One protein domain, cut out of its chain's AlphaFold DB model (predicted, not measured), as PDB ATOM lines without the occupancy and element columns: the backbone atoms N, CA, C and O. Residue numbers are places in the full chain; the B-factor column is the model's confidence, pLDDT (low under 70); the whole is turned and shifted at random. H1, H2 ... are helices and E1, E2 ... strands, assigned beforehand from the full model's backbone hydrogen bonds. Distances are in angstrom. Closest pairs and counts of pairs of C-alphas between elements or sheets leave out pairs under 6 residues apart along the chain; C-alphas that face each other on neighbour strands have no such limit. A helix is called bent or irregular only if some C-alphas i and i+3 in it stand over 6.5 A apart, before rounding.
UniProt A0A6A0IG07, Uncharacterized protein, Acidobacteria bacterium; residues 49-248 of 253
ATOM      1  N   SER A  49     -14.922  12.864  48.314       91.25
ATOM      2  CA  SER A  49     -13.895  12.217  49.142       91.25
ATOM      3  C   SER A  49     -14.484  11.416  50.304       91.25
ATOM      4  O   SER A  49     -14.042  10.296  50.550       91.25
ATOM      5  N   GLU A  50     -15.557  11.904  50.931       89.25
ATOM      6  CA  GLU A  50     -16.287  11.183  51.988       89.25
ATOM      7  C   GLU A  50     -16.901   9.861  51.493       89.25
ATOM      8  O   GLU A  50     -17.094   8.921  52.261       89.25
ATOM      9  N   ARG A  51     -17.155   9.751  50.183       89.62
ATOM     10  CA  ARG A  51     -17.657   8.547  49.503       89.62
ATOM     11  C   ARG A  51     -16.530   7.674  48.925       89.62
ATOM     12  O   ARG A  51     -16.814   6.727  48.187       89.62
ATOM     13  N   GLY A  52     -15.269   7.980  49.238       94.12
ATOM     14  CA  GLY A  52     -14.085   7.251  48.773       94.12
ATOM     15  C   GLY A  52     -13.668   7.569  47.336       94.12
ATOM     16  O   GLY A  52     -12.993   6.754  46.711       94.12
ATOM     17  N   TYR A  53     -14.106   8.705  46.782       96.06
ATOM     18  CA  TYR A  53     -13.616   9.181  45.492       96.06
ATOM     19  C   TYR A  53     -12.374  10.055  45.670       96.06
ATOM     20  O   TYR A  53     -12.347  10.971  46.488       96.06
ATOM     21  N   GLU A  54     -11.371   9.825  44.838       96.06
ATOM     22  CA  GLU A  54     -10.133  10.593  44.810       96.06
ATOM     23  C   GLU A  54     -10.091  11.487  43.565       96.06
ATOM     24  O   GLU A  54     -10.556  11.065  42.501       96.06
ATOM     25  N   PRO A  55      -9.544  12.713  43.648       95.50
ATOM     26  CA  PRO A  55      -9.361  13.565  42.479       95.50
ATOM     27  C   PRO A  55      -8.526  12.877  41.395       95.50
ATOM     28  O   PRO A  55      -7.525  12.227  41.689       95.50
ATOM     29  N   VAL A  56      -8.915  13.066  40.135       94.88
ATOM     30  CA  VAL A  56      -8.189  12.549  38.968       94.88
ATOM     31  C   VAL A  56      -7.727  13.698  38.088       94.88
ATOM     32  O   VAL A  56      -8.458  14.674  37.898       94.88
ATOM     33  N   ASP A  57      -6.521  13.568  37.534       93.50
ATOM     34  CA  ASP A  57      -6.011  14.497  36.533       93.50
ATOM     35  C   ASP A  57      -6.911  14.462  35.279       93.50
ATOM     36  O   ASP A  57      -7.068  13.402  34.665       93.50
ATOM     37  N   PRO A  58      -7.496  15.599  34.851       92.56
ATOM     38  CA  PRO A  58      -8.234  15.693  33.593       92.56
ATOM     39  C   PRO A  58      -7.468  15.198  32.356       92.56
ATOM     40  O   PRO A  58      -8.106  14.860  31.361       92.56
ATOM     41  N   GLY A  59      -6.130  15.183  32.397       91.62
ATOM     42  CA  GLY A  59      -5.262  14.670  31.335       91.62
ATOM     43  C   GLY A  59      -4.987  13.161  31.384       91.62
ATOM     44  O   GLY A  59      -4.299  12.654  30.497       91.62
ATOM     45  N   GLU A  60      -5.490  12.424  32.383       94.12
ATOM     46  CA  GLU A  60      -5.241  10.983  32.503       94.12
ATOM     47  C   GLU A  60      -5.842  10.219  31.308       94.12
ATOM     48  O   GLU A  60      -7.043  10.281  31.032       94.12
ATOM     49  N   ALA A  61      -5.010   9.439  30.608       92.88
ATOM     50  CA  ALA A  61      -5.427   8.699  29.414       92.88
ATOM     51  C   ALA A  61      -6.559   7.691  29.694       92.88
ATOM     52  O   ALA A  61      -7.412   7.464  28.836       92.88
ATOM     53  N   ASP A  62      -6.583   7.094  30.889       93.25
ATOM     54  CA  ASP A  62      -7.640   6.164  31.305       93.25
ATOM     55  C   ASP A  62      -9.005   6.858  31.387       93.25
ATOM     56  O   ASP A  62     -10.006   6.328  30.903       93.25
ATOM     57  N   LEU A  63      -9.021   8.071  31.947       94.38
ATOM     58  CA  LEU A  63     -10.209   8.904  32.073       94.38
ATOM     59  C   LEU A  63     -10.701   9.368  30.700       94.38
ATOM     60  O   LEU A  63     -11.894   9.269  30.420       94.38
ATOM     61  N   ALA A  64      -9.796   9.825  29.829       91.69
ATOM     62  CA  ALA A  64     -10.147  10.237  28.471       91.69
ATOM     63  C   ALA A  64     -10.835   9.100  27.696       91.69
ATOM     64  O   ALA A  64     -11.902   9.304  27.117       91.69
ATOM     65  N   ARG A  65     -10.291   7.875  27.776       90.94
ATOM     66  CA  ARG A  65     -10.905   6.681  27.172       90.94
ATOM     67  C   ARG A  65     -12.256   6.339  27.793       90.94
ATOM     68  O   ARG A  65     -13.170   5.950  27.073       90.94
ATOM     69  N   ALA A  66     -12.398   6.459  29.115       93.75
ATOM     70  CA  ALA A  66     -13.674   6.218  29.785       93.75
ATOM     71  C   ALA A  66     -14.743   7.208  29.301       93.75
ATOM     72  O   ALA A  66     -15.843   6.796  28.947       93.75
ATOM     73  N   VAL A  67     -14.411   8.498  29.210       91.81
ATOM     74  CA  VAL A  67     -15.321   9.522  28.678       91.81
ATOM     75  C   VAL A  67     -15.686   9.214  27.226       91.81
ATOM     76  O   VAL A  67     -16.861   9.223  26.885       91.81
ATOM     77  N   GLU A  68     -14.733   8.877  26.370       87.31
ATOM     78  CA  GLU A  68     -15.018   8.565  24.965       87.31
ATOM     79  C   GLU A  68     -15.940   7.341  24.796       87.31
ATOM     80  O   GLU A  68     -16.929   7.383  24.059       87.31
ATOM     81  N   ARG A  69     -15.647   6.249  25.513       87.75
ATOM     82  CA  ARG A  69     -16.314   4.955  25.302       87.75
ATOM     83  C   ARG A  69     -17.597   4.786  26.106       87.75
ATOM     84  O   ARG A  69     -18.480   4.057  25.667       87.75
ATOM     85  N   LEU A  70     -17.711   5.431  27.265       90.69
ATOM     86  CA  LEU A  70     -18.810   5.194  28.207       90.69
ATOM     87  C   LEU A  70     -19.806   6.345  28.273       90.69
ATOM     88  O   LEU A  70     -20.926   6.128  28.732       90.69
ATOM     89  N   SER A  71     -19.445   7.547  27.809       87.25
ATOM     90  CA  SER A  71     -20.386   8.670  27.829       87.25
ATOM     91  C   SER A  71     -21.644   8.308  27.051       87.25
ATOM     92  O   SER A  71     -21.551   7.932  25.871       87.25
ATOM     93  N   PRO A  72     -22.823   8.452  27.677       79.25
ATOM     94  CA  PRO A  72     -24.070   8.480  26.949       79.25
ATOM     95  C   PRO A  72     -23.999   9.547  25.871       79.25
ATOM     96  O   PRO A  72     -23.469  10.644  26.066       79.25
ATOM     97  N   VAL A  73     -24.503   9.198  24.698       70.62
ATOM     98  CA  VAL A  73     -24.588  10.144  23.601       70.62
ATOM     99  C   VAL A  73     -25.547  11.259  24.013       70.62
ATOM    100  O   VAL A  73     -26.717  11.024  24.318       70.62
ATOM    101  N   PHE A  74     -25.032  12.487  24.020       62.38
ATOM    102  CA  PHE A  74     -25.816  13.645  24.411       62.38
ATOM    103  C   PHE A  74     -26.734  14.081  23.257       62.38
ATOM    104  O   PHE A  74     -26.274  14.226  22.118       62.38
ATOM    105  N   PRO A  75     -28.025  14.312  23.527       48.69
ATOM    106  CA  PRO A  75     -29.045  14.589  22.519       48.69
ATOM    107  C   PRO A  75     -29.093  16.058  22.093       48.69
ATOM    108  O   PRO A  75     -30.086  16.744  22.340       48.69
ATOM    109  N   VAL A  76     -28.045  16.607  21.496       49.03
ATOM    110  CA  VAL A  76     -28.172  17.982  20.998       49.03
ATOM    111  C   VAL A  76     -27.638  18.083  19.584       49.03
ATOM    112  O   VAL A  76     -26.577  17.542  19.285       49.03
ATOM    113  N   SER A  77     -28.469  18.725  18.761       46.94
ATOM    114  CA  SER A  77     -28.424  19.081  17.339       46.94
ATOM    115  C   SER A  77     -28.012  18.036  16.286       46.94
ATOM    116  O   SER A  77     -27.109  17.228  16.521       46.94
ATOM    117  N   PRO A  78     -28.634  18.100  15.087       43.25
ATOM    118  CA  PRO A  78     -28.307  17.303  13.897       43.25
ATOM    119  C   PRO A  78     -26.968  17.711  13.249       43.25
ATOM    120  O   PRO A  78     -26.824  17.772  12.035       43.25
ATOM    121  N   CYS A  79     -25.942  17.999  14.048       45.31
ATOM    122  CA  CYS A  79     -24.609  18.242  13.508       45.31
ATOM    123  C   CYS A  79     -24.111  16.946  12.865       45.31
ATOM    124  O   CYS A  79     -23.988  15.933  13.560       45.31
ATOM    125  N   ARG A  80     -23.834  16.982  11.557       53.12
ATOM    126  CA  ARG A  80     -23.205  15.875  10.826       53.12
ATOM    127  C   ARG A  80     -21.849  15.549  11.467       53.12
ATOM    128  O   ARG A  80     -21.113  16.452  11.858       53.12
ATOM    129  N   ASP A  81     -21.546  14.261  11.595       49.00
ATOM    130  CA  ASP A  81     -20.575  13.692  12.547       49.00
ATOM    131  C   ASP A  81     -19.124  14.207  12.493       49.00
ATOM    132  O   ASP A  81     -18.374  13.974  13.437       49.00
ATOM    133  N   ALA A  82     -18.702  14.925  11.452       49.31
ATOM    134  CA  ALA A  82     -17.298  15.315  11.293       49.31
ATOM    135  C   ALA A  82     -16.841  16.485  12.194       49.31
ATOM    136  O   ALA A  82     -15.643  16.622  12.425       49.31
ATOM    137  N   ASP A  83     -17.763  17.293  12.736       54.97
ATOM    138  CA  ASP A  83     -17.422  18.582  13.372       54.97
ATOM    139  C   ASP A  83     -17.756  18.679  14.871       54.97
ATOM    140  O   ASP A  83     -17.725  19.767  15.455       54.97
ATOM    141  N   VAL A  84     -18.087  17.567  15.535       59.19
ATOM    142  CA  VAL A  84     -18.389  17.596  16.975       59.19
ATOM    143  C   VAL A  84     -17.099  17.423  17.778       59.19
ATOM    144  O   VAL A  84     -16.542  16.327  17.802       59.19
ATOM    145  N   PRO A  85     -16.611  18.467  18.474       64.00
ATOM    146  CA  PRO A  85     -15.368  18.358  19.218       64.00
ATOM    147  C   PRO A  85     -15.524  17.398  20.406       64.00
ATOM    148  O   PRO A  85     -16.623  17.264  20.960       64.00
ATOM    149  N   PRO A  86     -14.427  16.753  20.840       74.88
ATOM    150  CA  PRO A  86     -14.454  15.862  21.990       74.88
ATOM    151  C   PRO A  86     -14.861  16.614  23.260       74.88
ATOM    152  O   PRO A  86     -14.710  17.835  23.381       74.88
ATOM    153  N   TRP A  87     -15.351  15.864  24.245       82.19
ATOM    154  CA  TRP A  87     -15.580  16.398  25.582       82.19
ATOM    155  C   TRP A  87     -14.278  16.949  26.165       82.19
ATOM    156  O   TRP A  87     -13.271  16.252  26.263       82.19
ATOM    157  N   ARG A  88     -14.319  18.196  26.625       89.06
ATOM    158  CA  ARG A  88     -13.277  18.779  27.461       89.06
ATOM    159  C   ARG A  88     -13.575  18.461  28.919       89.06
ATOM    160  O   ARG A  88     -14.559  18.952  29.471       89.06
ATOM    161  N   ILE A  89     -12.700  17.699  29.560       91.69
ATOM    162  CA  ILE A  89     -12.804  17.402  30.990       91.69
ATOM    163  C   ILE A  89     -12.447  18.660  31.796       91.69
ATOM    164  O   ILE A  89     -11.411  19.290  31.577       91.69
ATOM    165  N   VAL A  90     -13.327  19.052  32.718       90.81
ATOM    166  CA  VAL A  90     -13.138  20.200  33.621       90.81
ATOM    167  C   VAL A  90     -12.508  19.758  34.937       90.81
ATOM    168  O   VAL A  90     -11.579  20.402  35.428       90.81
ATOM    169  N   CYS A  91     -13.046  18.690  35.518       93.06
ATOM    170  CA  CYS A  91     -12.537  18.008  36.702       93.06
ATOM    171  C   CYS A  91     -13.166  16.617  36.796       93.06
ATOM    172  O   CYS A  91     -14.244  16.385  36.245       93.06
ATOM    173  N   ALA A  92     -12.513  15.713  37.519       95.38
ATOM    174  CA  ALA A  92     -13.007  14.365  37.732       95.38
ATOM    175  C   ALA A  92     -12.603  13.838  39.109       95.38
ATOM    176  O   ALA A  92     -11.607  14.281  39.685       95.38
ATOM    177  N   ALA A  93     -13.364  12.866  39.600       96.75
ATOM    178  CA  ALA A  93     -12.969  12.028  40.717       96.75
ATOM    179  C   ALA A  93     -13.221  10.554  40.387       96.75
ATOM    180  O   ALA A  93     -14.157  10.231  39.653       96.75
ATOM    181  N   ARG A  94     -12.385   9.661  40.921       97.25
ATOM    182  CA  ARG A  94     -12.434   8.214  40.694       97.25
ATOM    183  C   ARG A  94     -12.569   7.461  42.002       97.25
ATOM    184  O   ARG A  94     -11.907   7.792  42.975       97.25
ATOM    185  N   ARG A  95     -13.339   6.378  41.977       96.62
ATOM    186  CA  ARG A  95     -13.368   5.362  43.027       96.62
ATOM    187  C   ARG A  95     -13.026   3.997  42.438       96.62
ATOM    188  O   ARG A  95     -13.645   3.559  41.466       96.62
ATOM    189  N   GLY A  96     -12.014   3.349  43.007       93.50
ATOM    190  CA  GLY A  96     -11.565   2.020  42.595       93.50
ATOM    191  C   GLY A  96     -12.300   0.900  43.331       93.50
ATOM    192  O   GLY A  96     -12.564   0.999  44.526       93.50
ATOM    193  N   PHE A  97     -12.592  -0.177  42.608       92.06
ATOM    194  CA  PHE A  97     -13.077  -1.457  43.120       92.06
ATOM    195  C   PHE A  97     -12.238  -2.583  42.506       92.06
ATOM    196  O   PHE A  97     -11.538  -2.366  41.516       92.06
ATOM    197  N   ALA A  98     -12.331  -3.796  43.054       89.56
ATOM    198  CA  ALA A  98     -11.558  -4.942  42.565       89.56
ATOM    199  C   ALA A  98     -11.781  -5.229  41.065       89.56
ATOM    200  O   ALA A  98     -10.834  -5.549  40.356       89.56
ATOM    201  N   SER A  99     -13.016  -5.073  40.577       89.38
ATOM    202  CA  SER A  99     -13.410  -5.368  39.191       89.38
ATOM    203  C   SER A  99     -13.903  -4.149  38.406       89.38
ATOM    204  O   SER A  99     -14.365  -4.291  37.275       89.38
ATOM    205  N   ALA A 100     -13.852  -2.947  38.989       94.25
ATOM    206  CA  ALA A 100     -14.453  -1.766  38.380       94.25
ATOM    207  C   ALA A 100     -13.741  -0.468  38.760       94.25
ATOM    208  O   ALA A 100     -13.154  -0.341  39.835       94.25
ATOM    209  N   ARG A 101     -13.854   0.541  37.896       95.81
ATOM    210  CA  ARG A 101     -13.481   1.926  38.202       95.81
ATOM    211  C   ARG A 101     -14.668   2.829  37.936       95.81
ATOM    212  O   ARG A 101     -15.145   2.894  36.806       95.81
ATOM    213  N   ARG A 102     -15.121   3.534  38.968       96.88
ATOM    214  CA  ARG A 102     -16.186   4.531  38.864       96.88
ATOM    215  C   ARG A 102     -15.580   5.917  38.745       96.88
ATOM    216  O   ARG A 102     -14.628   6.229  39.454       96.88
ATOM    217  N   TYR A 103     -16.157   6.743  37.892       97.00
ATOM    218  CA  TYR A 103     -15.761   8.117  37.645       97.00
ATOM    219  C   TYR A 103     -16.973   9.029  37.784       97.00
ATOM    220  O   TYR A 103     -18.036   8.734  37.245       97.00
ATOM    221  N   VAL A 104     -16.788  10.163  38.451       95.00
ATOM    222  CA  VAL A 104     -17.686  11.317  38.348       95.00
ATOM    223  C   VAL A 104     -16.914  12.412  37.632       95.00
ATOM    224  O   VAL A 104     -15.881  12.867  38.123       95.00
ATOM    225  N   VAL A 105     -17.377  12.800  36.446       93.56
ATOM    226  CA  VAL A 105     -16.630  13.652  35.516       93.56
ATOM    227  C   VAL A 105     -17.471  14.854  35.140       93.56
ATOM    228  O   VAL A 105     -18.548  14.711  34.577       93.56
ATOM    229  N   ALA A 106     -16.959  16.050  35.390       91.06
ATOM    230  CA  ALA A 106     -17.526  17.257  34.819       91.06
ATOM    231  C   ALA A 106     -16.903  17.510  33.451       91.06
ATOM    232  O   ALA A 106     -15.681  17.647  33.336       91.06
ATOM    233  N   VAL A 107     -17.736  17.611  32.423       88.75
ATOM    234  CA  VAL A 107     -17.303  17.823  31.043       88.75
ATOM    235  C   VAL A 107     -17.952  19.056  30.436       88.75
ATOM    236  O   VAL A 107     -19.019  19.503  30.853       88.75
ATOM    237  N   ARG A 108     -17.281  19.609  29.427       86.50
ATOM    238  CA  ARG A 108     -17.774  20.693  28.584       86.50
ATOM    239  C   ARG A 108     -17.594  20.347  27.120       86.50
ATOM    240  O   ARG A 108     -16.567  19.791  26.748       86.50
ATOM    241  N   ARG A 109     -18.546  20.722  26.276       80.00
ATOM    242  CA  ARG A 109     -18.430  20.601  24.821       80.00
ATOM    243  C   ARG A 109     -18.937  21.869  24.164       80.00
ATOM    244  O   ARG A 109     -20.038  22.319  24.461       80.00
ATOM    245  N   LEU A 110     -18.132  22.433  23.271       74.81
ATOM    246  CA  LEU A 110     -18.607  23.459  22.353       74.81
ATOM    247  C   LEU A 110     -19.312  22.745  21.203       74.81
ATOM    248  O   LEU A 110     -18.744  21.833  20.619       74.81
ATOM    249  N   GLN A 111     -20.532  23.123  20.870       67.69
ATOM    250  CA  GLN A 111     -21.251  22.542  19.751       67.69
ATOM    251  C   GLN A 111     -21.667  23.642  18.791       67.69
ATOM    252  O   GLN A 111     -22.238  24.632  19.228       67.69
ATOM    253  N   ARG A 112     -21.380  23.466  17.501       63.81
ATOM    254  CA  ARG A 112     -21.905  24.328  16.440       63.81
ATOM    255  C   ARG A 112     -23.152  23.698  15.862       63.81
ATOM    256  O   ARG A 112     -23.067  22.543  15.471       63.81
ATOM    257  N   ASP A 113     -24.273  24.398  15.831       63.53
ATOM    258  CA  ASP A 113     -25.461  23.911  15.130       63.53
ATOM    259  C   ASP A 113     -25.330  24.049  13.599       63.53
ATOM    260  O   ASP A 113     -24.310  24.513  13.085       63.53
ATOM    261  N   GLU A 114     -26.355  23.617  12.859       59.09
ATOM    262  CA  GLU A 114     -26.384  23.696  11.388       59.09
ATOM    263  C   GLU A 114     -26.356  25.138  10.852       59.09
ATOM    264  O   GLU A 114     -26.001  25.355   9.696       59.09
ATOM    265  N   VAL A 115     -26.704  26.122  11.689       64.25
ATOM    266  CA  VAL A 115     -26.709  27.555  11.356       64.25
ATOM    267  C   VAL A 115     -25.355  28.205  11.701       64.25
ATOM    268  O   VAL A 115     -25.104  29.361  11.364       64.25
ATOM    269  N   GLY A 116     -24.437  27.452  12.317       60.41
ATOM    270  CA  GLY A 116     -23.108  27.904  12.717       60.41
ATOM    271  C   GLY A 116     -23.050  28.545  14.108       60.41
ATOM    272  O   GLY A 116     -21.979  29.007  14.514       60.41
ATOM    273  N   GLU A 117     -24.147  28.553  14.871       57.69
ATOM    274  CA  GLU A 117     -24.164  29.072  16.239       57.69
ATOM    275  C   GLU A 117     -23.447  28.115  17.190       57.69
ATOM    276  O   GLU A 117     -23.700  26.911  17.218       57.69
ATOM    277  N   SER A 118     -22.527  28.653  17.995       63.47
ATOM    278  CA  SER A 118     -21.762  27.874  18.970       63.47
ATOM    279  C   SER A 118     -22.434  27.901  20.343       63.47
ATOM    280  O   SER A 118     -22.383  28.911  21.040       63.47
ATOM    281  N   THR A 119     -22.990  26.772  20.773       65.81
ATOM    282  CA  THR A 119     -23.530  26.572  22.121       65.81
ATOM    283  C   THR A 119     -22.537  25.787  22.979       65.81
ATOM    284  O   THR A 119     -22.037  24.736  22.581       65.81
ATOM    285  N   SER A 120     -22.223  26.289  24.178       70.19
ATOM    286  CA  SER A 120     -21.403  25.556  25.150       70.19
ATOM    287  C   SER A 120     -22.296  24.710  26.050       70.19
ATOM    288  O   SER A 120     -23.080  25.250  26.824       70.19
ATOM    289  N   HIS A 121     -22.112  23.396  26.012       74.50
ATOM    290  CA  HIS A 121     -22.771  22.455  26.909       74.50
ATOM    291  C   HIS A 121     -21.834  22.064  28.043       74.50
ATOM    292  O   HIS A 121     -20.661  21.776  27.808       74.50
ATOM    293  N   SER A 122     -22.357  22.043  29.262       76.62
ATOM    294  CA  SER A 122     -21.684  21.528  30.449       76.62
ATOM    295  C   SER A 122     -22.574  20.438  31.056       76.62
ATOM    296  O   SER A 122     -23.799  20.559  31.021       76.62
ATOM    297  N   THR A 123     -21.982  19.337  31.519       85.19
ATOM    298  CA  THR A 123     -22.722  18.275  32.218       85.19
ATOM    299  C   THR A 123     -21.811  17.456  33.137       85.19
ATOM    300  O   THR A 123     -20.581  17.501  33.019       85.19
ATOM    301  N   LEU A 124     -22.421  16.708  34.059       88.69
ATOM    302  CA  LEU A 124     -21.773  15.625  34.788       88.69
ATOM    303  C   LEU A 124     -21.993  14.292  34.074       88.69
ATOM    304  O   LEU A 124     -23.081  13.990  33.598       88.69
ATOM    305  N   LEU A 125     -20.961  13.462  34.079       91.62
ATOM    306  CA  LEU A 125     -21.001  12.072  33.665       91.62
ATOM    307  C   LEU A 125     -20.669  11.196  34.868       91.62
ATOM    308  O   LEU A 125     -19.678  11.438  35.559       91.62
ATOM    309  N   LEU A 126     -21.468  10.161  35.089       94.19
ATOM    310  CA  LEU A 126     -21.171   9.088  36.023       94.19
ATOM    311  C   LEU A 126     -20.812   7.867  35.182       94.19
ATOM    312  O   LEU A 126     -21.660   7.358  34.460       94.19
ATOM    313  N   LEU A 127     -19.555   7.440  35.205       96.44
ATOM    314  CA  LEU A 127     -19.044   6.394  34.317       96.44
ATOM    315  C   LEU A 127     -18.501   5.244  35.145       96.44
ATOM    316  O   LEU A 127     -17.749   5.463  36.088       96.44
ATOM    317  N   GLU A 128     -18.843   4.015  34.800       97.06
ATOM    318  CA  GLU A 128     -18.245   2.832  35.393       97.06
ATOM    319  C   GLU A 128     -17.576   2.021  34.304       97.06
ATOM    320  O   GLU A 128     -18.232   1.463  33.430       97.06
ATOM    321  N   ARG A 129     -16.257   1.914  34.399       95.81
ATOM    322  CA  ARG A 129     -15.493   0.980  33.593       95.81
ATOM    323  C   ARG A 129     -15.464  -0.373  34.293       95.81
ATOM    324  O   ARG A 129     -14.941  -0.475  35.405       95.81
ATOM    325  N   ARG A 130     -16.011  -1.386  33.632       93.75
ATOM    326  CA  ARG A 130     -16.092  -2.782  34.081       93.75
ATOM    327  C   ARG A 130     -16.274  -3.650  32.842       93.75
ATOM    328  O   ARG A 130     -17.028  -3.264  31.961       93.75
ATOM    329  N   GLU A 131     -15.626  -4.806  32.783       92.12
ATOM    330  CA  GLU A 131     -15.898  -5.759  31.704       92.12
ATOM    331  C   GLU A 131     -17.282  -6.382  31.879       92.12
ATOM    332  O   GLU A 131     -17.561  -7.019  32.904       92.12
ATOM    333  N   LEU A 132     -18.144  -6.172  30.886       88.94
ATOM    334  CA  LEU A 132     -19.520  -6.653  30.873       88.94
ATOM    335  C   LEU A 132     -19.689  -7.726  29.802       88.94
ATOM    336  O   LEU A 132     -19.208  -7.575  28.681       88.94
ATOM    337  N   ASP A 133     -20.421  -8.786  30.141       86.62
ATOM    338  CA  ASP A 133     -20.846  -9.799  29.175       86.62
ATOM    339  C   ASP A 133     -22.109  -9.316  28.449       86.62
ATOM    340  O   ASP A 133     -23.238  -9.661  28.797       86.62
ATOM    341  N   LEU A 134     -21.911  -8.393  27.506       83.62
ATOM    342  CA  LEU A 134     -22.972  -7.799  26.700       83.62
ATOM    343  C   LEU A 134     -22.677  -8.008  25.210       83.62
ATOM    344  O   LEU A 134     -21.536  -7.820  24.787       83.62
ATOM    345  N   PRO A 135     -23.698  -8.322  24.391       79.94
ATOM    346  CA  PRO A 135     -23.517  -8.620  22.968       79.94
ATOM    347  C   PRO A 135     -23.115  -7.397  22.126       79.94
ATOM    348  O   PRO A 135     -22.736  -7.549  20.970       79.94
ATOM    349  N   GLY A 136     -23.203  -6.187  22.683       85.56
ATOM    350  CA  GLY A 136     -22.887  -4.941  21.995       85.56
ATOM    351  C   GLY A 136     -23.209  -3.717  22.846       85.56
ATOM    352  O   GLY A 136     -23.439  -3.823  24.055       85.56
ATOM    353  N   THR A 137     -23.228  -2.547  22.210       88.69
ATOM    354  CA  THR A 137     -23.597  -1.294  22.877       88.69
ATOM    355  C   THR A 137     -25.101  -1.070  22.786       88.69
ATOM    356  O   THR A 137     -25.699  -1.199  21.717       88.69
ATOM    357  N   PHE A 138     -25.728  -0.677  23.891       89.88
ATOM    358  CA  PHE A 138     -27.113  -0.217  23.878       89.88
ATOM    359  C   PHE A 138     -27.320   1.010  24.757       89.88
ATOM    360  O   PHE A 138     -26.570   1.308  25.690       89.88
ATOM    361  N   HIS A 139     -28.369   1.740  24.417       89.06
ATOM    362  CA  HIS A 139     -28.716   3.029  24.976       89.06
ATOM    363  C   HIS A 139     -30.138   2.979  25.509       89.06
ATOM    364  O   HIS A 139     -31.019   2.452  24.829       89.06
ATOM    365  N   LEU A 140     -30.374   3.550  26.692       89.25
ATOM    366  CA  LEU A 140     -31.714   3.632  27.266       89.25
ATOM    367  C   LEU A 140     -32.123   5.079  27.514       89.25
ATOM    368  O   LEU A 140     -31.379   5.878  28.093       89.25
ATOM    369  N   THR A 141     -33.355   5.382  27.115       87.06
ATOM    370  CA  THR A 141     -34.048   6.638  27.409       87.06
ATOM    371  C   THR A 141     -35.373   6.319  28.088       87.06
ATOM    372  O   THR A 141     -36.133   5.524  27.540       87.06
ATOM    373  N   PRO A 142     -35.698   6.906  29.253       88.00
ATOM    374  CA  PRO A 142     -37.031   6.757  29.831       88.00
ATOM    375  C   PRO A 142     -38.111   7.213  28.840       88.00
ATOM    376  O   PRO A 142     -38.045   8.330  28.323       88.00
ATOM    377  N   ARG A 143     -39.138   6.392  28.590       86.50
ATOM    378  CA  ARG A 143     -40.180   6.688  27.582       86.50
ATOM    379  C   ARG A 143     -40.975   7.951  27.881       86.50
ATOM    380  O   ARG A 143     -41.473   8.592  26.960       86.50
ATOM    381  N   ARG A 144     -41.106   8.320  29.157       84.38
ATOM    382  CA  ARG A 144     -41.773   9.561  29.588       84.38
ATOM    383  C   ARG A 144     -40.942  10.820  29.341       84.38
ATOM    384  O   ARG A 144     -41.499  11.916  29.349       84.38
ATOM    385  N   ASN A 145     -39.656  10.655  29.033       76.19
ATOM    386  CA  ASN A 145     -38.748  11.704  28.581       76.19
ATOM    387  C   ASN A 145     -38.204  11.364  27.180       76.19
ATOM    388  O   ASN A 145     -36.985  11.301  27.001       76.19
ATOM    389  N   PRO A 146     -39.080  11.137  26.177       64.88
ATOM    390  CA  PRO A 146     -38.657  10.582  24.904       64.88
ATOM    391  C   PRO A 146     -37.696  11.541  24.203       64.88
ATOM    392  O   PRO A 146     -37.879  12.768  24.167       64.88
ATOM    393  N   SER A 147     -36.649  10.960  23.636       60.72
ATOM    394  CA  SER A 147     -35.690  11.690  22.826       60.72
ATOM    395  C   SER A 147     -36.347  12.079  21.500       60.72
ATOM    396  O   SER A 147     -36.835  11.222  20.775       60.72
ATOM    397  N   ARG A 148     -36.305  13.367  21.125       56.50
ATOM    398  CA  ARG A 148     -36.677  13.808  19.760       56.50
ATOM    399  C   ARG A 148     -35.546  13.625  18.737       56.50
ATOM    400  O   ARG A 148     -35.628  14.158  17.638       56.50
ATOM    401  N   VAL A 149     -34.455  12.967  19.123       58.00
ATOM    402  CA  VAL A 149     -33.275  12.771  18.275       58.00
ATOM    403  C   VAL A 149     -33.524  11.633  17.287       58.00
ATOM    404  O   VAL A 149     -34.010  10.575  17.679       58.00
ATOM    405  N   GLN A 150     -33.127  11.833  16.030       59.81
ATOM    406  CA  GLN A 150     -33.045  10.791  15.002       59.81
ATOM    407  C   GLN A 150     -31.832   9.879  15.272       59.81
ATOM    408  O   GLN A 150     -30.820   9.923  14.577       59.81
ATOM    409  N   TRP A 151     -31.899   9.071  16.332       61.22
ATOM    410  CA  TRP A 151     -30.850   8.093  16.671       61.22
ATOM    411  C   TRP A 151     -30.550   7.130  15.523       61.22
ATOM    412  O   TRP A 151     -29.393   6.771  15.301       61.22
ATOM    413  N   GLU A 152     -31.607   6.758  14.806       60.66
ATOM    414  CA  GLU A 152     -31.574   5.892  13.631       60.66
ATOM    415  C   GLU A 152     -30.715   6.481  12.516       60.66
ATOM    416  O   GLU A 152     -29.911   5.764  11.926       60.66
ATOM    417  N   GLU A 153     -30.818   7.789  12.278       56.72
ATOM    418  CA  GLU A 153     -30.060   8.469  11.227       56.72
ATOM    419  C   GLU A 153     -28.609   8.739  11.643       56.72
ATOM    420  O   GLU A 153     -27.713   8.646  10.809       56.72
ATOM    421  N   ARG A 154     -28.357   9.046  12.925       61.31
ATOM    422  CA  ARG A 154     -27.027   9.477  13.389       61.31
ATOM    423  C   ARG A 154     -26.087   8.340  13.785       61.31
ATOM    424  O   ARG A 154     -24.903   8.397  13.493       61.31
ATOM    425  N   TYR A 155     -26.590   7.327  14.483       65.12
ATOM    426  CA  TYR A 155     -25.751   6.240  15.007       65.12
ATOM    427  C   TYR A 155     -26.042   4.901  14.336       65.12
ATOM    428  O   TYR A 155     -25.534   3.876  14.780       65.12
ATOM    429  N   GLY A 156     -26.913   4.884  13.318       72.56
ATOM    430  CA  GLY A 156     -27.431   3.644  12.740       72.56
ATOM    431  C   GLY A 156     -28.184   2.783  13.760       72.56
ATOM    432  O   GLY A 156     -28.361   1.586  13.542       72.56
ATOM    433  N   ALA A 157     -28.596   3.367  14.890       79.81
ATOM    434  CA  ALA A 157     -29.147   2.634  16.018       79.81
ATOM    435  C   ALA A 157     -30.652   2.433  15.847       79.81
ATOM    436  O   ALA A 157     -31.385   3.391  15.624       79.81
ATOM    437  N   ARG A 158     -31.128   1.200  16.005       85.12
ATOM    438  CA  ARG A 158     -32.546   0.841  15.878       85.12
ATOM    439  C   ARG A 158     -33.146   0.561  17.246       85.12
ATOM    440  O   ARG A 158     -32.426   0.186  18.171       85.12
ATOM    441  N   GLU A 159     -34.458   0.753  17.379       87.81
ATOM    442  CA  GLU A 159     -35.168   0.341  18.592       87.81
ATOM    443  C   GLU A 159     -35.100  -1.183  18.748       87.81
ATOM    444  O   GLU A 159     -35.425  -1.945  17.834       87.81
ATOM    445  N   VAL A 160     -34.660  -1.622  19.924       89.50
ATOM    446  CA  VAL A 160     -34.621  -3.025  20.321       89.50
ATOM    447  C   VAL A 160     -35.971  -3.366  20.934       89.50
ATOM    448  O   VAL A 160     -36.366  -2.791  21.945       89.50
ATOM    449  N   THR A 161     -36.684  -4.305  20.320       87.44
ATOM    450  CA  THR A 161     -38.034  -4.714  20.752       87.44
ATOM    451  C   THR A 161     -38.113  -6.175  21.191       87.44
ATOM    452  O   THR A 161     -39.138  -6.597  21.717       87.44
ATOM    453  N   ARG A 162     -37.040  -6.954  21.003       91.44
ATOM    454  CA  ARG A 162     -36.960  -8.381  21.350       91.44
ATOM    455  C   ARG A 162     -35.989  -8.614  22.508       91.44
ATOM    456  O   ARG A 162     -35.002  -7.892  22.630       91.44
ATOM    457  N   GLY A 163     -36.275  -9.621  23.333       90.25
ATOM    458  CA  GLY A 163     -35.451 -10.022  24.486       90.25
ATOM    459  C   GLY A 163     -35.643  -9.174  25.754       90.25
ATOM    460  O   GLY A 163     -35.239  -9.582  26.841       90.25
ATOM    461  N   LEU A 164     -36.308  -8.017  25.648       92.81
ATOM    462  CA  LEU A 164     -36.610  -7.153  26.790       92.81
ATOM    463  C   LEU A 164     -37.809  -7.691  27.580       92.81
ATOM    464  O   LEU A 164     -38.807  -8.104  26.994       92.81
ATOM    465  N   SER A 165     -37.754  -7.601  28.909       93.94
ATOM    466  CA  SER A 165     -38.934  -7.800  29.766       93.94
ATOM    467  C   SER A 165     -40.007  -6.736  29.501       93.94
ATOM    468  O   SER A 165     -39.666  -5.584  29.205       93.94
ATOM    469  N   ASP A 166     -41.276  -7.073  29.735       93.94
ATOM    470  CA  ASP A 166     -42.420  -6.163  29.583       93.94
ATOM    471  C   ASP A 166     -42.329  -4.910  30.467       93.94
ATOM    472  O   ASP A 166     -42.798  -3.832  30.102       93.94
ATOM    473  N   GLU A 167     -41.754  -5.009  31.664       95.44
ATOM    474  CA  GLU A 167     -41.536  -3.858  32.547       95.44
ATOM    475  C   GLU A 167     -40.503  -2.900  31.951       95.44
ATOM    476  O   GLU A 167     -40.756  -1.701  31.823       95.44
ATOM    477  N   LEU A 168     -39.349  -3.432  31.538       94.62
ATOM    478  CA  LEU A 168     -38.267  -2.635  30.966       94.62
ATOM    479  C   LEU A 168     -38.704  -1.943  29.671       94.62
ATOM    480  O   LEU A 168     -38.417  -0.759  29.497       94.62
ATOM    481  N   SER A 169     -39.444  -2.641  28.802       93.56
ATOM    482  CA  SER A 169     -39.954  -2.082  27.546       93.56
ATOM    483  C   SER A 169     -41.017  -0.999  27.766       93.56
ATOM    484  O   SER A 169     -41.116  -0.081  26.953       93.56
ATOM    485  N   ARG A 170     -41.772  -1.041  28.874       94.06
ATOM    486  CA  ARG A 170     -42.698   0.033  29.281       94.06
ATOM    487  C   ARG A 170     -41.974   1.256  29.843       94.06
ATOM    488  O   ARG A 170     -42.414   2.382  29.607       94.06
ATOM    489  N   CYS A 171     -40.881   1.047  30.570       93.25
ATOM    490  CA  CYS A 171     -40.098   2.116  31.187       93.25
ATOM    491  C   CYS A 171     -39.176   2.831  30.191       93.25
ATOM    492  O   CYS A 171     -39.083   4.059  30.214       93.25
ATOM    493  N   TYR A 172     -38.521   2.090  29.295       91.50
ATOM    494  CA  TYR A 172     -37.456   2.614  28.442       91.50
ATOM    495  C   TYR A 172     -37.693   2.366  26.954       91.50
ATOM    496  O   TYR A 172     -38.194   1.330  26.523       91.50
ATOM    497  N   GLU A 173     -37.269   3.342  26.165       89.69
ATOM    498  CA  GLU A 173     -36.899   3.164  24.771       89.69
ATOM    499  C   GLU A 173     -35.438   2.695  24.744       89.69
ATOM    500  O   GLU A 173     -34.550   3.386  25.259       89.69
ATOM    501  N   VAL A 174     -35.200   1.507  24.186       90.25
ATOM    502  CA  VAL A 174     -33.871   0.892  24.110       90.25
ATOM    503  C   VAL A 174     -33.409   0.899  22.664       90.25
ATOM    504  O   VAL A 174     -34.124   0.422  21.788       90.25
ATOM    505  N   ARG A 175     -32.217   1.434  22.399       88.56
ATOM    506  CA  ARG A 175     -31.642   1.503  21.051       88.56
ATOM    507  C   ARG A 175     -30.255   0.888  20.994       88.56
ATOM    508  O   ARG A 175     -29.461   1.072  21.913       88.56
ATOM    509  N   SER A 176     -29.947   0.211  19.894       88.19
ATOM    510  CA  SER A 176     -28.628  -0.366  19.628       88.19
ATOM    511  C   SER A 176     -28.307  -0.315  18.136       88.19
ATOM    512  O   SER A 176     -29.201  -0.449  17.301       88.19
ATOM    513  N   ALA A 177     -27.034  -0.097  17.802       84.56
ATOM    514  CA  ALA A 177     -26.523  -0.262  16.440       84.56
ATOM    515  C   ALA A 177     -26.109  -1.718  16.157       84.56
ATOM    516  O   ALA A 177     -26.145  -2.161  15.012       84.56
ATOM    517  N   ASP A 178     -25.757  -2.459  17.211       83.75
ATOM    518  CA  ASP A 178     -25.119  -3.773  17.121       83.75
ATOM    519  C   ASP A 178     -26.121  -4.925  17.284       83.75
ATOM    520  O   ASP A 178     -25.903  -6.024  16.777       83.75
ATOM    521  N   ALA A 179     -27.223  -4.689  18.005       79.62
ATOM    522  CA  ALA A 179     -28.149  -5.730  18.428       79.62
ATOM    523  C   ALA A 179     -29.596  -5.421  18.025       79.62
ATOM    524  O   ALA A 179     -30.103  -4.319  18.227       79.62
ATOM    525  N   THR A 180     -30.287  -6.429  17.497       78.50
ATOM    526  CA  THR A 180     -31.741  -6.399  17.248       78.50
ATOM    527  C   THR A 180     -32.543  -7.083  18.360       78.50
ATOM    528  O   THR A 180     -33.762  -6.921  18.437       78.50
ATOM    529  N   GLU A 181     -31.857  -7.813  19.239       86.44
ATOM    530  CA  GLU A 181     -32.387  -8.503  20.409       86.44
ATOM    531  C   GLU A 181     -31.410  -8.327  21.573       86.44
ATOM    532  O   GLU A 181     -30.195  -8.437  21.396       86.44
ATOM    533  N   LEU A 182     -31.936  -8.023  22.757       88.31
ATOM    534  CA  LEU A 182     -31.143  -7.815  23.961       88.31
ATOM    535  C   LEU A 182     -31.875  -8.426  25.147       88.31
ATOM    536  O   LEU A 182     -33.007  -8.040  25.418       88.31
ATOM    537  N   SER A 183     -31.190  -9.291  25.888       89.75
ATOM    538  CA  SER A 183     -31.715  -9.913  27.106       89.75
ATOM    539  C   SER A 183     -30.835  -9.521  28.294       89.75
ATOM    540  O   SER A 183     -29.943 -10.287  28.666       89.75
ATOM    541  N   PRO A 184     -31.004  -8.309  28.868       88.50
ATOM    542  CA  PRO A 184     -30.218  -7.904  30.022       88.50
ATOM    543  C   PRO A 184     -30.481  -8.861  31.194       88.50
ATOM    544  O   PRO A 184     -31.625  -9.287  31.387       88.50
ATOM    545  N   PRO A 185     -29.461  -9.162  32.015       90.00
ATOM    546  CA  PRO A 185     -29.624  -9.962  33.223       90.00
ATOM    547  C   PRO A 185     -30.790  -9.458  34.080       90.00
ATOM    548  O   PRO A 185     -30.949  -8.249  34.259       90.00
ATOM    549  N   GLU A 186     -31.587 -10.367  34.648       91.75
ATOM    550  CA  GLU A 186     -32.773 -10.002  35.441       91.75
ATOM    551  C   GLU A 186     -32.474  -8.980  36.559       91.75
ATOM    552  O   GLU A 186     -33.229  -8.009  36.679       91.75
ATOM    553  N   PRO A 187     -31.364  -9.093  37.327       93.81
ATOM    554  CA  PRO A 187     -31.019  -8.081  38.323       93.81
ATOM    555  C   PRO A 187     -30.851  -6.684  37.716       93.81
ATOM    556  O   PRO A 187     -31.348  -5.709  38.280       93.81
ATOM    557  N   LEU A 188     -30.199  -6.582  36.551       93.38
ATOM    558  CA  LEU A 188     -29.994  -5.317  35.846       93.38
ATOM    559  C   LEU A 188     -31.325  -4.749  35.343       93.38
ATOM    560  O   LEU A 188     -31.604  -3.573  35.565       93.38
ATOM    561  N   SER A 189     -32.167  -5.583  34.727       94.25
ATOM    562  CA  SER A 189     -33.504  -5.183  34.274       94.25
ATOM    563  C   SER A 189     -34.339  -4.616  35.427       94.25
ATOM    564  O   SER A 189     -34.919  -3.539  35.297       94.25
ATOM    565  N   ARG A 190     -34.328  -5.277  36.591       96.06
ATOM    566  CA  ARG A 190     -35.030  -4.813  37.795       96.06
ATOM    567  C   ARG A 190     -34.485  -3.479  38.305       96.06
ATOM    568  O   ARG A 190     -35.259  -2.548  38.511       96.06
ATOM    569  N   ALA A 191     -33.165  -3.356  38.442       96.38
ATOM    570  CA  ALA A 191     -32.532  -2.123  38.906       96.38
ATOM    571  C   ALA A 191     -32.815  -0.933  37.974       96.38
ATOM    572  O   ALA A 191     -33.041   0.183  38.442       96.38
ATOM    573  N   LEU A 192     -32.848  -1.166  36.659       95.50
ATOM    574  CA  LEU A 192     -33.214  -0.158  35.666       95.50
ATOM    575  C   LEU A 192     -34.679   0.269  35.804       95.50
ATOM    576  O   LEU A 192     -34.964   1.468  35.803       95.50
ATOM    577  N   VAL A 193     -35.609  -0.679  35.947       96.06
ATOM    578  CA  VAL A 193     -37.035  -0.381  36.161       96.06
ATOM    579  C   VAL A 193     -37.234   0.438  37.440       96.06
ATOM    580  O   VAL A 193     -37.898   1.472  37.407       96.06
ATOM    581  N   GLU A 194     -36.588   0.051  38.541       95.44
ATOM    582  CA  GLU A 194     -36.638   0.774  39.820       95.44
ATOM    583  C   GLU A 194     -36.005   2.173  39.752       95.44
ATOM    584  O   GLU A 194     -36.452   3.091  40.439       95.44
ATOM    585  N   ALA A 195     -34.972   2.363  38.927       93.38
ATOM    586  CA  ALA A 195     -34.339   3.663  38.715       93.38
ATOM    587  C   ALA A 195     -35.166   4.602  37.816       93.38
ATOM    588  O   ALA A 195     -34.982   5.822  37.876       93.38
ATOM    589  N   CYS A 196     -36.084   4.065  37.001       91.94
ATOM    590  CA  CYS A 196     -36.817   4.825  35.984       91.94
ATOM    591  C   CYS A 196     -37.557   6.050  36.549       91.94
ATOM    592  O   CYS A 196     -37.365   7.138  36.007       91.94
ATOM    593  N   PRO A 197     -38.316   5.963  37.664       90.81
ATOM    594  CA  PRO A 197     -39.014   7.124  38.217       90.81
ATOM    595  C   PRO A 197     -38.082   8.283  38.589       90.81
ATOM    596  O   PRO A 197     -38.453   9.446  38.441       90.81
ATOM    597  N   LEU A 198     -36.856   7.989  39.043       88.12
ATOM    598  CA  LEU A 198     -35.871   9.026  39.335       88.12
ATOM    599  C   LEU A 198     -35.282   9.613  38.046       88.12
ATOM    600  O   LEU A 198     -35.124  10.825  37.945       88.12
ATOM    601  N   LEU A 199     -35.008   8.774  37.045       86.31
ATOM    602  CA  LEU A 199     -34.526   9.213  35.730       86.31
ATOM    603  C   LEU A 199     -35.590   9.984  34.921       86.31
ATOM    604  O   LEU A 199     -35.268  10.667  33.947       86.31
ATOM    605  N   GLU A 200     -36.856   9.910  35.333       86.06
ATOM    606  CA  GLU A 200     -37.964  10.694  34.784       86.06
ATOM    607  C   GLU A 200     -38.075  12.106  35.383       86.06
ATOM    608  O   GLU A 200     -38.727  12.977  34.798       86.06
ATOM    609  N   ARG A 201     -37.436  12.364  36.532       83.75
ATOM    610  CA  ARG A 201     -37.565  13.624  37.276       83.75
ATOM    611  C   ARG A 201     -37.068  14.823  36.481       83.75
ATOM    612  O   ARG A 201     -35.884  14.973  36.203       83.75
ATOM    613  N   ARG A 202     -37.976  15.754  36.187       77.94
ATOM    614  CA  ARG A 202     -37.648  16.968  35.428       77.94
ATOM    615  C   ARG A 202     -36.659  17.881  36.135       77.94
ATOM    616  O   ARG A 202     -35.944  18.594  35.457       77.94
ATOM    617  N   ASP A 203     -36.602  17.901  37.457       75.69
ATOM    618  CA  ASP A 203     -35.611  18.702  38.176       75.69
ATOM    619  C   ASP A 203     -34.183  18.165  37.988       75.69
ATOM    620  O   ASP A 203     -33.263  18.964  37.881       75.69
ATOM    621  N   LEU A 204     -34.027  16.848  37.811       74.06
ATOM    622  CA  LEU A 204     -32.748  16.187  37.518       74.06
ATOM    623  C   LEU A 204     -32.454  16.056  36.009       74.06
ATOM    624  O   LEU A 204     -31.380  15.608  35.613       74.06
ATOM    625  N   PHE A 205     -33.400  16.424  35.144       73.25
ATOM    626  CA  PHE A 205     -33.299  16.293  33.682       73.25
ATOM    627  C   PHE A 205     -33.993  17.483  32.982       73.25
ATOM    628  O   PHE A 205     -34.785  17.327  32.052       73.25
ATOM    629  N   ARG A 206     -33.725  18.701  33.485       58.62
ATOM    630  CA  ARG A 206     -34.519  19.938  33.280       58.62
ATOM    631  C   ARG A 206     -34.584  20.454  31.845       58.62
ATOM    632  O   ARG A 206     -35.520  21.177  31.504       58.62
ATOM    633  N   PHE A 207     -33.647  20.045  30.993       49.12
ATOM    634  CA  PHE A 207     -33.597  20.410  29.581       49.12
ATOM    635  C   PHE A 207     -33.158  19.202  28.734       49.12
ATOM    636  O   PHE A 207     -32.170  18.552  29.051       49.12
ATOM    637  N   SER A 208     -33.886  18.919  27.644       47.53
ATOM    638  CA  SER A 208     -33.603  17.933  26.568       47.53
ATOM    639  C   SER A 208     -33.533  16.438  26.957       47.53
ATOM    640  O   SER A 208     -32.584  15.983  27.572       47.53
ATOM    641  N   ARG A 209     -34.539  15.620  26.602       54.84
ATOM    642  CA  ARG A 209     -34.618  14.887  25.310       54.84
ATOM    643  C   ARG A 209     -33.473  13.877  25.065       54.84
ATOM    644  O   ARG A 209     -33.106  13.708  23.910       54.84
ATOM    645  N   GLY A 210     -32.905  13.235  26.092       55.62
ATOM    646  CA  GLY A 210     -31.653  12.469  25.971       55.62
ATOM    647  C   GLY A 210     -31.620  11.052  26.476       55.62
ATOM    648  O   GLY A 210     -32.325  10.702  27.413       55.62
ATOM    649  N   VAL A 211     -30.718  10.276  25.869       56.94
ATOM    650  CA  VAL A 211     -30.262   9.009  26.433       56.94
ATOM    651  C   VAL A 211     -29.532   9.314  27.723       56.94
ATOM    652  O   VAL A 211     -28.481   9.953  27.739       56.94
ATOM    653  N   ASN A 212     -30.113   8.813  28.800       76.50
ATOM    654  CA  ASN A 212     -29.530   8.949  30.118       76.50
ATOM    655  C   ASN A 212     -28.472   7.874  30.331       76.50
ATOM    656  O   ASN A 212     -27.536   8.113  31.079       76.50
ATOM    657  N   LEU A 213     -28.595   6.718  29.672       89.69
ATOM    658  CA  LEU A 213     -27.806   5.531  29.974       89.69
ATOM    659  C   LEU A 213     -27.175   4.921  28.724       89.69
ATOM    660  O   LEU A 213     -27.852   4.705  27.720       89.69
ATOM    661  N   ARG A 214     -25.894   4.570  28.814       90.88
ATOM    662  CA  ARG A 214     -25.178   3.777  27.808       90.88
ATOM    663  C   ARG A 214     -24.553   2.572  28.481       90.88
ATOM    664  O   ARG A 214     -23.871   2.744  29.482       90.88
ATOM    665  N   PHE A 215     -24.730   1.398  27.893       93.38
ATOM    666  CA  PHE A 215     -24.074   0.156  28.284       93.38
ATOM    667  C   PHE A 215     -23.284  -0.392  27.104       93.38
ATOM    668  O   PHE A 215     -23.718  -0.267  25.961       93.38
ATOM    669  N   GLY A 216     -22.142  -1.009  27.379       91.81
ATOM    670  CA  GLY A 216     -21.353  -1.738  26.398       91.81
ATOM    671  C   GLY A 216     -20.343  -2.669  27.072       91.81
ATOM    672  O   GLY A 216     -20.271  -2.716  28.300       91.81
ATOM    673  N   PRO A 217     -19.533  -3.399  26.292       91.31
ATOM    674  CA  PRO A 217     -18.593  -4.381  26.839       91.31
ATOM    675  C   PRO A 217     -17.550  -3.790  27.803       91.31
ATOM    676  O   PRO A 217     -17.093  -4.470  28.716       91.31
ATOM    677  N   ASP A 218     -17.188  -2.515  27.623       93.25
ATOM    678  CA  ASP A 218     -16.190  -1.819  28.450       93.25
ATOM    679  C   ASP A 218     -16.763  -1.199  29.737       93.25
ATOM    680  O   ASP A 218     -16.012  -0.627  30.540       93.25
ATOM    681  N   GLY A 219     -18.084  -1.251  29.923       95.19
ATOM    682  CA  GLY A 219     -18.759  -0.681  31.080       95.19
ATOM    683  C   GLY A 219     -20.022   0.081  30.713       95.19
ATOM    684  O   GLY A 219     -20.698  -0.210  29.727       95.19
ATOM    685  N   TRP A 220     -20.358   1.078  31.520       95.62
ATOM    686  CA  TRP A 220     -21.572   1.853  31.321       95.62
ATOM    687  C   TRP A 220     -21.442   3.284  31.844       95.62
ATOM    688  O   TRP A 220     -20.498   3.624  32.560       95.62
ATOM    689  N   GLY A 221     -22.380   4.145  31.463       94.12
ATOM    690  CA  GLY A 221     -22.404   5.533  31.896       94.12
ATOM    691  C   GLY A 221     -23.809   6.100  32.031       94.12
ATOM    692  O   GLY A 221     -24.742   5.658  31.358       94.12
ATOM    693  N   LEU A 222     -23.925   7.106  32.895       91.44
ATOM    694  CA  LEU A 222     -25.102   7.925  33.147       91.44
ATOM    695  C   LEU A 222     -24.758   9.401  32.908       91.44
ATOM    696  O   LEU A 222     -23.755   9.902  33.413       91.44
ATOM    697  N   SER A 223     -25.606  10.103  32.163       87.44
ATOM    698  CA  SER A 223     -25.495  11.544  31.934       87.44
ATOM    699  C   SER A 223     -26.804  12.216  32.340       87.44
ATOM    700  O   SER A 223     -27.782  12.111  31.599       87.44
ATOM    701  N   PRO A 224     -26.862  12.948  33.467       77.50
ATOM    702  CA  PRO A 224     -27.860  13.998  33.629       77.50
ATOM    703  C   PRO A 224     -27.818  14.948  32.423       77.50
ATOM    704  O   PRO A 224     -26.755  15.292  31.904       77.50
ATOM    705  N   SER A 225     -28.980  15.375  31.936       67.56
ATOM    706  CA  SER A 225     -29.072  16.281  30.780       67.56
ATOM    707  C   SER A 225     -28.828  17.756  31.140       67.56
ATOM    708  O   SER A 225     -29.070  18.645  30.325       67.56
ATOM    709  N   HIS A 226     -28.376  18.034  32.365       70.12
ATOM    710  CA  HIS A 226     -28.212  19.381  32.893       70.12
ATOM    711  C   HIS A 226     -26.944  19.518  33.737       70.12
ATOM    712  O   HIS A 226     -26.354  18.547  34.216       70.12
ATOM    713  N   ASP A 227     -26.573  20.775  33.927       69.88
ATOM    714  CA  ASP A 227     -25.550  21.216  34.852       69.88
ATOM    715  C   ASP A 227     -25.968  20.934  36.302       69.88
ATOM    716  O   ASP A 227     -26.708  21.706  36.910       69.88
ATOM    717  N   VAL A 228     -25.481  19.824  36.854       69.50
ATOM    718  CA  VAL A 228     -25.627  19.498  38.276       69.50
ATOM    719  C   VAL A 228     -24.644  20.356  39.066       69.50
ATOM    720  O   VAL A 228     -23.424  20.309  38.854       69.50
ATOM    721  N   HIS A 229     -25.167  21.182  39.965       73.94
ATOM    722  CA  HIS A 229     -24.366  22.153  40.713       73.94
ATOM    723  C   HIS A 229     -24.552  22.051  42.224       73.94
ATOM    724  O   HIS A 229     -23.794  22.690  42.966       73.94
ATOM    725  N   GLU A 230     -25.516  21.251  42.676       81.88
ATOM    726  CA  GLU A 230     -25.860  21.108  44.084       81.88
ATOM    727  C   GLU A 230     -25.745  19.651  44.563       81.88
ATOM    728  O   GLU A 230     -26.067  18.721  43.821       81.88
ATOM    729  N   PRO A 231     -25.315  19.416  45.819       83.25
ATOM    730  CA  PRO A 231     -25.293  18.069  46.394       83.25
ATOM    731  C   PRO A 231     -26.663  17.379  46.373       83.25
ATOM    732  O   PRO A 231     -26.743  16.189  46.099       83.25
ATOM    733  N   SER A 232     -27.745  18.134  46.583       85.00
ATOM    734  CA  SER A 232     -29.137  17.655  46.529       85.00
ATOM    735  C   SER A 232     -29.538  17.065  45.172       85.00
ATOM    736  O   SER A 232     -30.438  16.228  45.117       85.00
ATOM    737  N   GLU A 233     -28.881  17.484  44.090       84.56
ATOM    738  CA  GLU A 233     -29.092  16.978  42.731       84.56
ATOM    739  C   GLU A 233     -28.176  15.781  42.427       84.56
ATOM    740  O   GLU A 233     -28.584  14.840  41.746       84.56
ATOM    741  N   LEU A 234     -26.942  15.791  42.947       87.44
ATOM    742  CA  LEU A 234     -25.953  14.735  42.715       87.44
ATOM    743  C   LEU A 234     -26.244  13.458  43.512       87.44
ATOM    744  O   LEU A 234     -26.070  12.358  42.994       87.44
ATOM    745  N   GLU A 235     -26.685  13.588  44.760       89.88
ATOM    746  CA  GLU A 235     -26.903  12.458  45.669       89.88
ATOM    747  C   GLU A 235     -27.894  11.414  45.111       89.88
ATOM    748  O   GLU A 235     -27.531  10.235  45.052       89.88
ATOM    749  N   PRO A 236     -29.076  11.796  44.585       89.19
ATOM    750  CA  PRO A 236     -29.984  10.838  43.954       89.19
ATOM    751  C   PRO A 236     -29.385  10.168  42.704       89.19
ATOM    752  O   PRO A 236     -29.647   8.994  42.438       89.19
ATOM    753  N   LEU A 237     -28.563  10.889  41.931       90.00
ATOM    754  CA  LEU A 237     -27.892  10.331  40.752       90.00
ATOM    755  C   LEU A 237     -26.844   9.288  41.149       90.00
ATOM    756  O   LEU A 237     -26.754   8.246  40.504       90.00
ATOM    757  N   LEU A 238     -26.088   9.543  42.221       92.38
ATOM    758  CA  LEU A 238     -25.146   8.576  42.785       92.38
ATOM    759  C   LEU A 238     -25.867   7.339  43.324       92.38
ATOM    760  O   LEU A 238     -25.374   6.237  43.131       92.38
ATOM    761  N   GLU A 239     -27.040   7.495  43.941       92.06
ATOM    762  CA  GLU A 239     -27.840   6.361  44.418       92.06
ATOM    763  C   GLU A 239     -28.297   5.460  43.263       92.06
ATOM    764  O   GLU A 239     -28.125   4.241  43.321       92.06
ATOM    765  N   VAL A 240     -28.827   6.046  42.181       92.25
ATOM    766  CA  VAL A 240     -29.153   5.281  40.966       92.25
ATOM    767  C   VAL A 240     -27.908   4.632  40.386       92.25
ATOM    768  O   VAL A 240     -27.951   3.463  40.000       92.25
ATOM    769  N   PHE A 241     -26.797   5.365  40.352       94.38
ATOM    770  CA  PHE A 241     -25.547   4.858  39.817       94.38
ATOM    771  C   PHE A 241     -25.032   3.641  40.596       94.38
ATOM    772  O   PHE A 241     -24.697   2.613  40.008       94.38
ATOM    773  N   ASP A 242     -25.054   3.722  41.924       94.06
ATOM    774  CA  ASP A 242     -24.648   2.643  42.816       94.06
ATOM    775  C   ASP A 242     -25.602   1.439  42.718       94.06
ATOM    776  O   ASP A 242     -25.128   0.301  42.641       94.06
ATOM    777  N   ARG A 243     -26.924   1.670  42.644       94.19
ATOM    778  CA  ARG A 243     -27.940   0.610  42.495       94.19
ATOM    779  C   ARG A 243     -27.776  -0.155  41.187       94.19
ATOM    780  O   ARG A 243     -27.722  -1.382  41.198       94.19
ATOM    781  N   VAL A 244     -27.674   0.559  40.067       95.00
ATOM    782  CA  VAL A 244     -27.487  -0.060  38.750       95.00
ATOM    783  C   VAL A 244     -26.155  -0.802  38.713       95.00
ATOM    784  O   VAL A 244     -26.122  -1.965  38.332       95.00
ATOM    785  N   SER A 245     -25.072  -0.195  39.201       94.44
ATOM    786  CA  SER A 245     -23.757  -0.844  39.225       94.44
ATOM    787  C   SER A 245     -23.722  -2.138  40.052       94.44
ATOM    788  O   SER A 245     -23.021  -3.087  39.685       94.44
ATOM    789  N   ALA A 246     -24.459  -2.198  41.165       93.50
ATOM    790  CA  ALA A 246     -24.575  -3.410  41.976       93.50
ATOM    791  C   ALA A 246     -25.320  -4.542  41.244       93.50
ATOM    792  O   ALA A 246     -25.073  -5.714  41.512       93.50
ATOM    793  N   ALA A 247     -26.206  -4.190  40.312       93.44
ATOM    794  CA  ALA A 247     -26.994  -5.127  39.523       93.44
ATOM    795  C   ALA A 247     -26.322  -5.564  38.209       93.44
ATOM    796  O   ALA A 247     -26.769  -6.520  37.576       93.44
ATOM    797  N   VAL A 248     -25.256  -4.875  37.791       89.50
ATOM    798  CA  VAL A 248     -24.470  -5.227  36.606       89.50
ATOM    799  C   VAL A 248     -23.551  -6.412  36.939       89.50
ATOM    800  O   VAL A 248     -22.615  -6.240  37.729       89.50
TER     801      VAL A 248
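Overview. This is residues 49 to 248 of the 253 residues of an uncharacterized protein of Acidobacteria bacterium (UniProt A0A6A0IG07). One twisted sheet of eight strands curls round a helix, H1, while on the opposite face the longest helix, H5, packs over E4 and E8. H4 lies side by side with H5 over E5, short H3 packs on H4, and H2 only grazes the sheet. The printed part has 200 residues with five named helices and eight named strands, in the order E1 H1 E2 E3 E4 E5 H2 H3 E6 H4 E7 E8 H5, and its class is mixed, helices and strands. The sheet runs E1, E2, E3, E4, E8, E7, E5, E6, with neighbours antiparallel from E2 to E6, while E1 and E2 meet only at a point. The whole is compact, with a radius of gyration of the C-alphas of 16.0 A and spans of 45 by 40 by 31 A.

Along the chain. In the order of the sheet, E1 is residues 54 to 56, beginning at C-alpha 54 at (-10.133, 10.593, 44.810), and E2 is residues 88 to 96, 22.6 A long. E3, residues 101 to 112, is 32.3 A long, and E4, residues 118 to 129, is 31.2 A long. E8 is residues 219 to 222, E7 residues 213 to 216, E5 residues 138 to 142 at 13.5 A, and E6 residues 172 to 176 at 12.8 A. H1 is residues 61 to 70, 13.9 A, ending at C-alpha 70 at (-18.810, 5.194, 28.207). H2 is residues 151 to 155, 5.7 A, and H3 is residues 166 to 171, 8.7 A. H4, residues 186 to 199, is 19.3 A long and only just irregular: C-alphas 194 and 197 are 7.0 A apart. H5, residues 231 to 247, is 24.3 A long and ends at C-alpha 247 at (-26.994, -5.127, 39.523); it is neither bent nor irregular, but only just: C-alphas 233 and 236 are 6.3 A apart.

Arrangement. E2, E3 and E4 form a meander, each strand the antiparallel neighbour of the one before; E2 and E3 are a hairpin, as are E3 and E4. E2 bends by 68 degrees at residue 91, E3 by 58 degrees at 104 and E4 by 59 degrees at 126. Across E2 and E3, N 93 and O 104 are 2.9 A apart, within hydrogen-bond range; across E3 and E4, N 105 and O 125 are at 2.8 A. E4 pairs with E8 through N 128 and O 220, 2.8 A. The hairpin E7 and E8 has N 221 and O 214 at 2.8 A, E7 and E5 have N 138 and O 215 at 2.9 A, and E5 and E6 have N 139 and O 175 at 2.8 A. The sheet curls round H1; the closest C-alphas of H1 and E8 are those of Leu 70 and Gly 221, 5.2 A. H5 is on the opposite face, over E4 and E8 at a height over the sheet of 9.8 A, and at 36 degrees to E4 on the local plane it runs slantwise to the strands. H5 touches H4 at a shallow tilt of 14 degrees, opposite ways, closest at the C-alphas of Leu 188 and Ala 247, 4.7 A. H4 is over E5 and runs along the strands, at 25 degrees to E5 on the local plane. H3 touches H4 at a shallow tilt of 27 degrees, the same way, closest at the C-alphas of Leu 168 and Val 193, 5.8 A. H3 and H2 each only graze the sheet. H1 and H5 are apart. In H1, H2 and H3 every O i to N i+4 pair is within hydrogen-bond range; in H4 8 of 10 are, in H5 11 of 13.

Size, cuts and confidence. The two C-alphas farthest apart are those of Ala 98 and Val 115, 47.5 A. The printed part has no cut. The links H1 to E2, residues 71 to 87, and H4 to E7, residues 200 to 212, are long. Mean pLDDT of the printed part is 82.9; 40 residues are under 70, among them residues 74 to 85, 111 to 119 and 146 to 155.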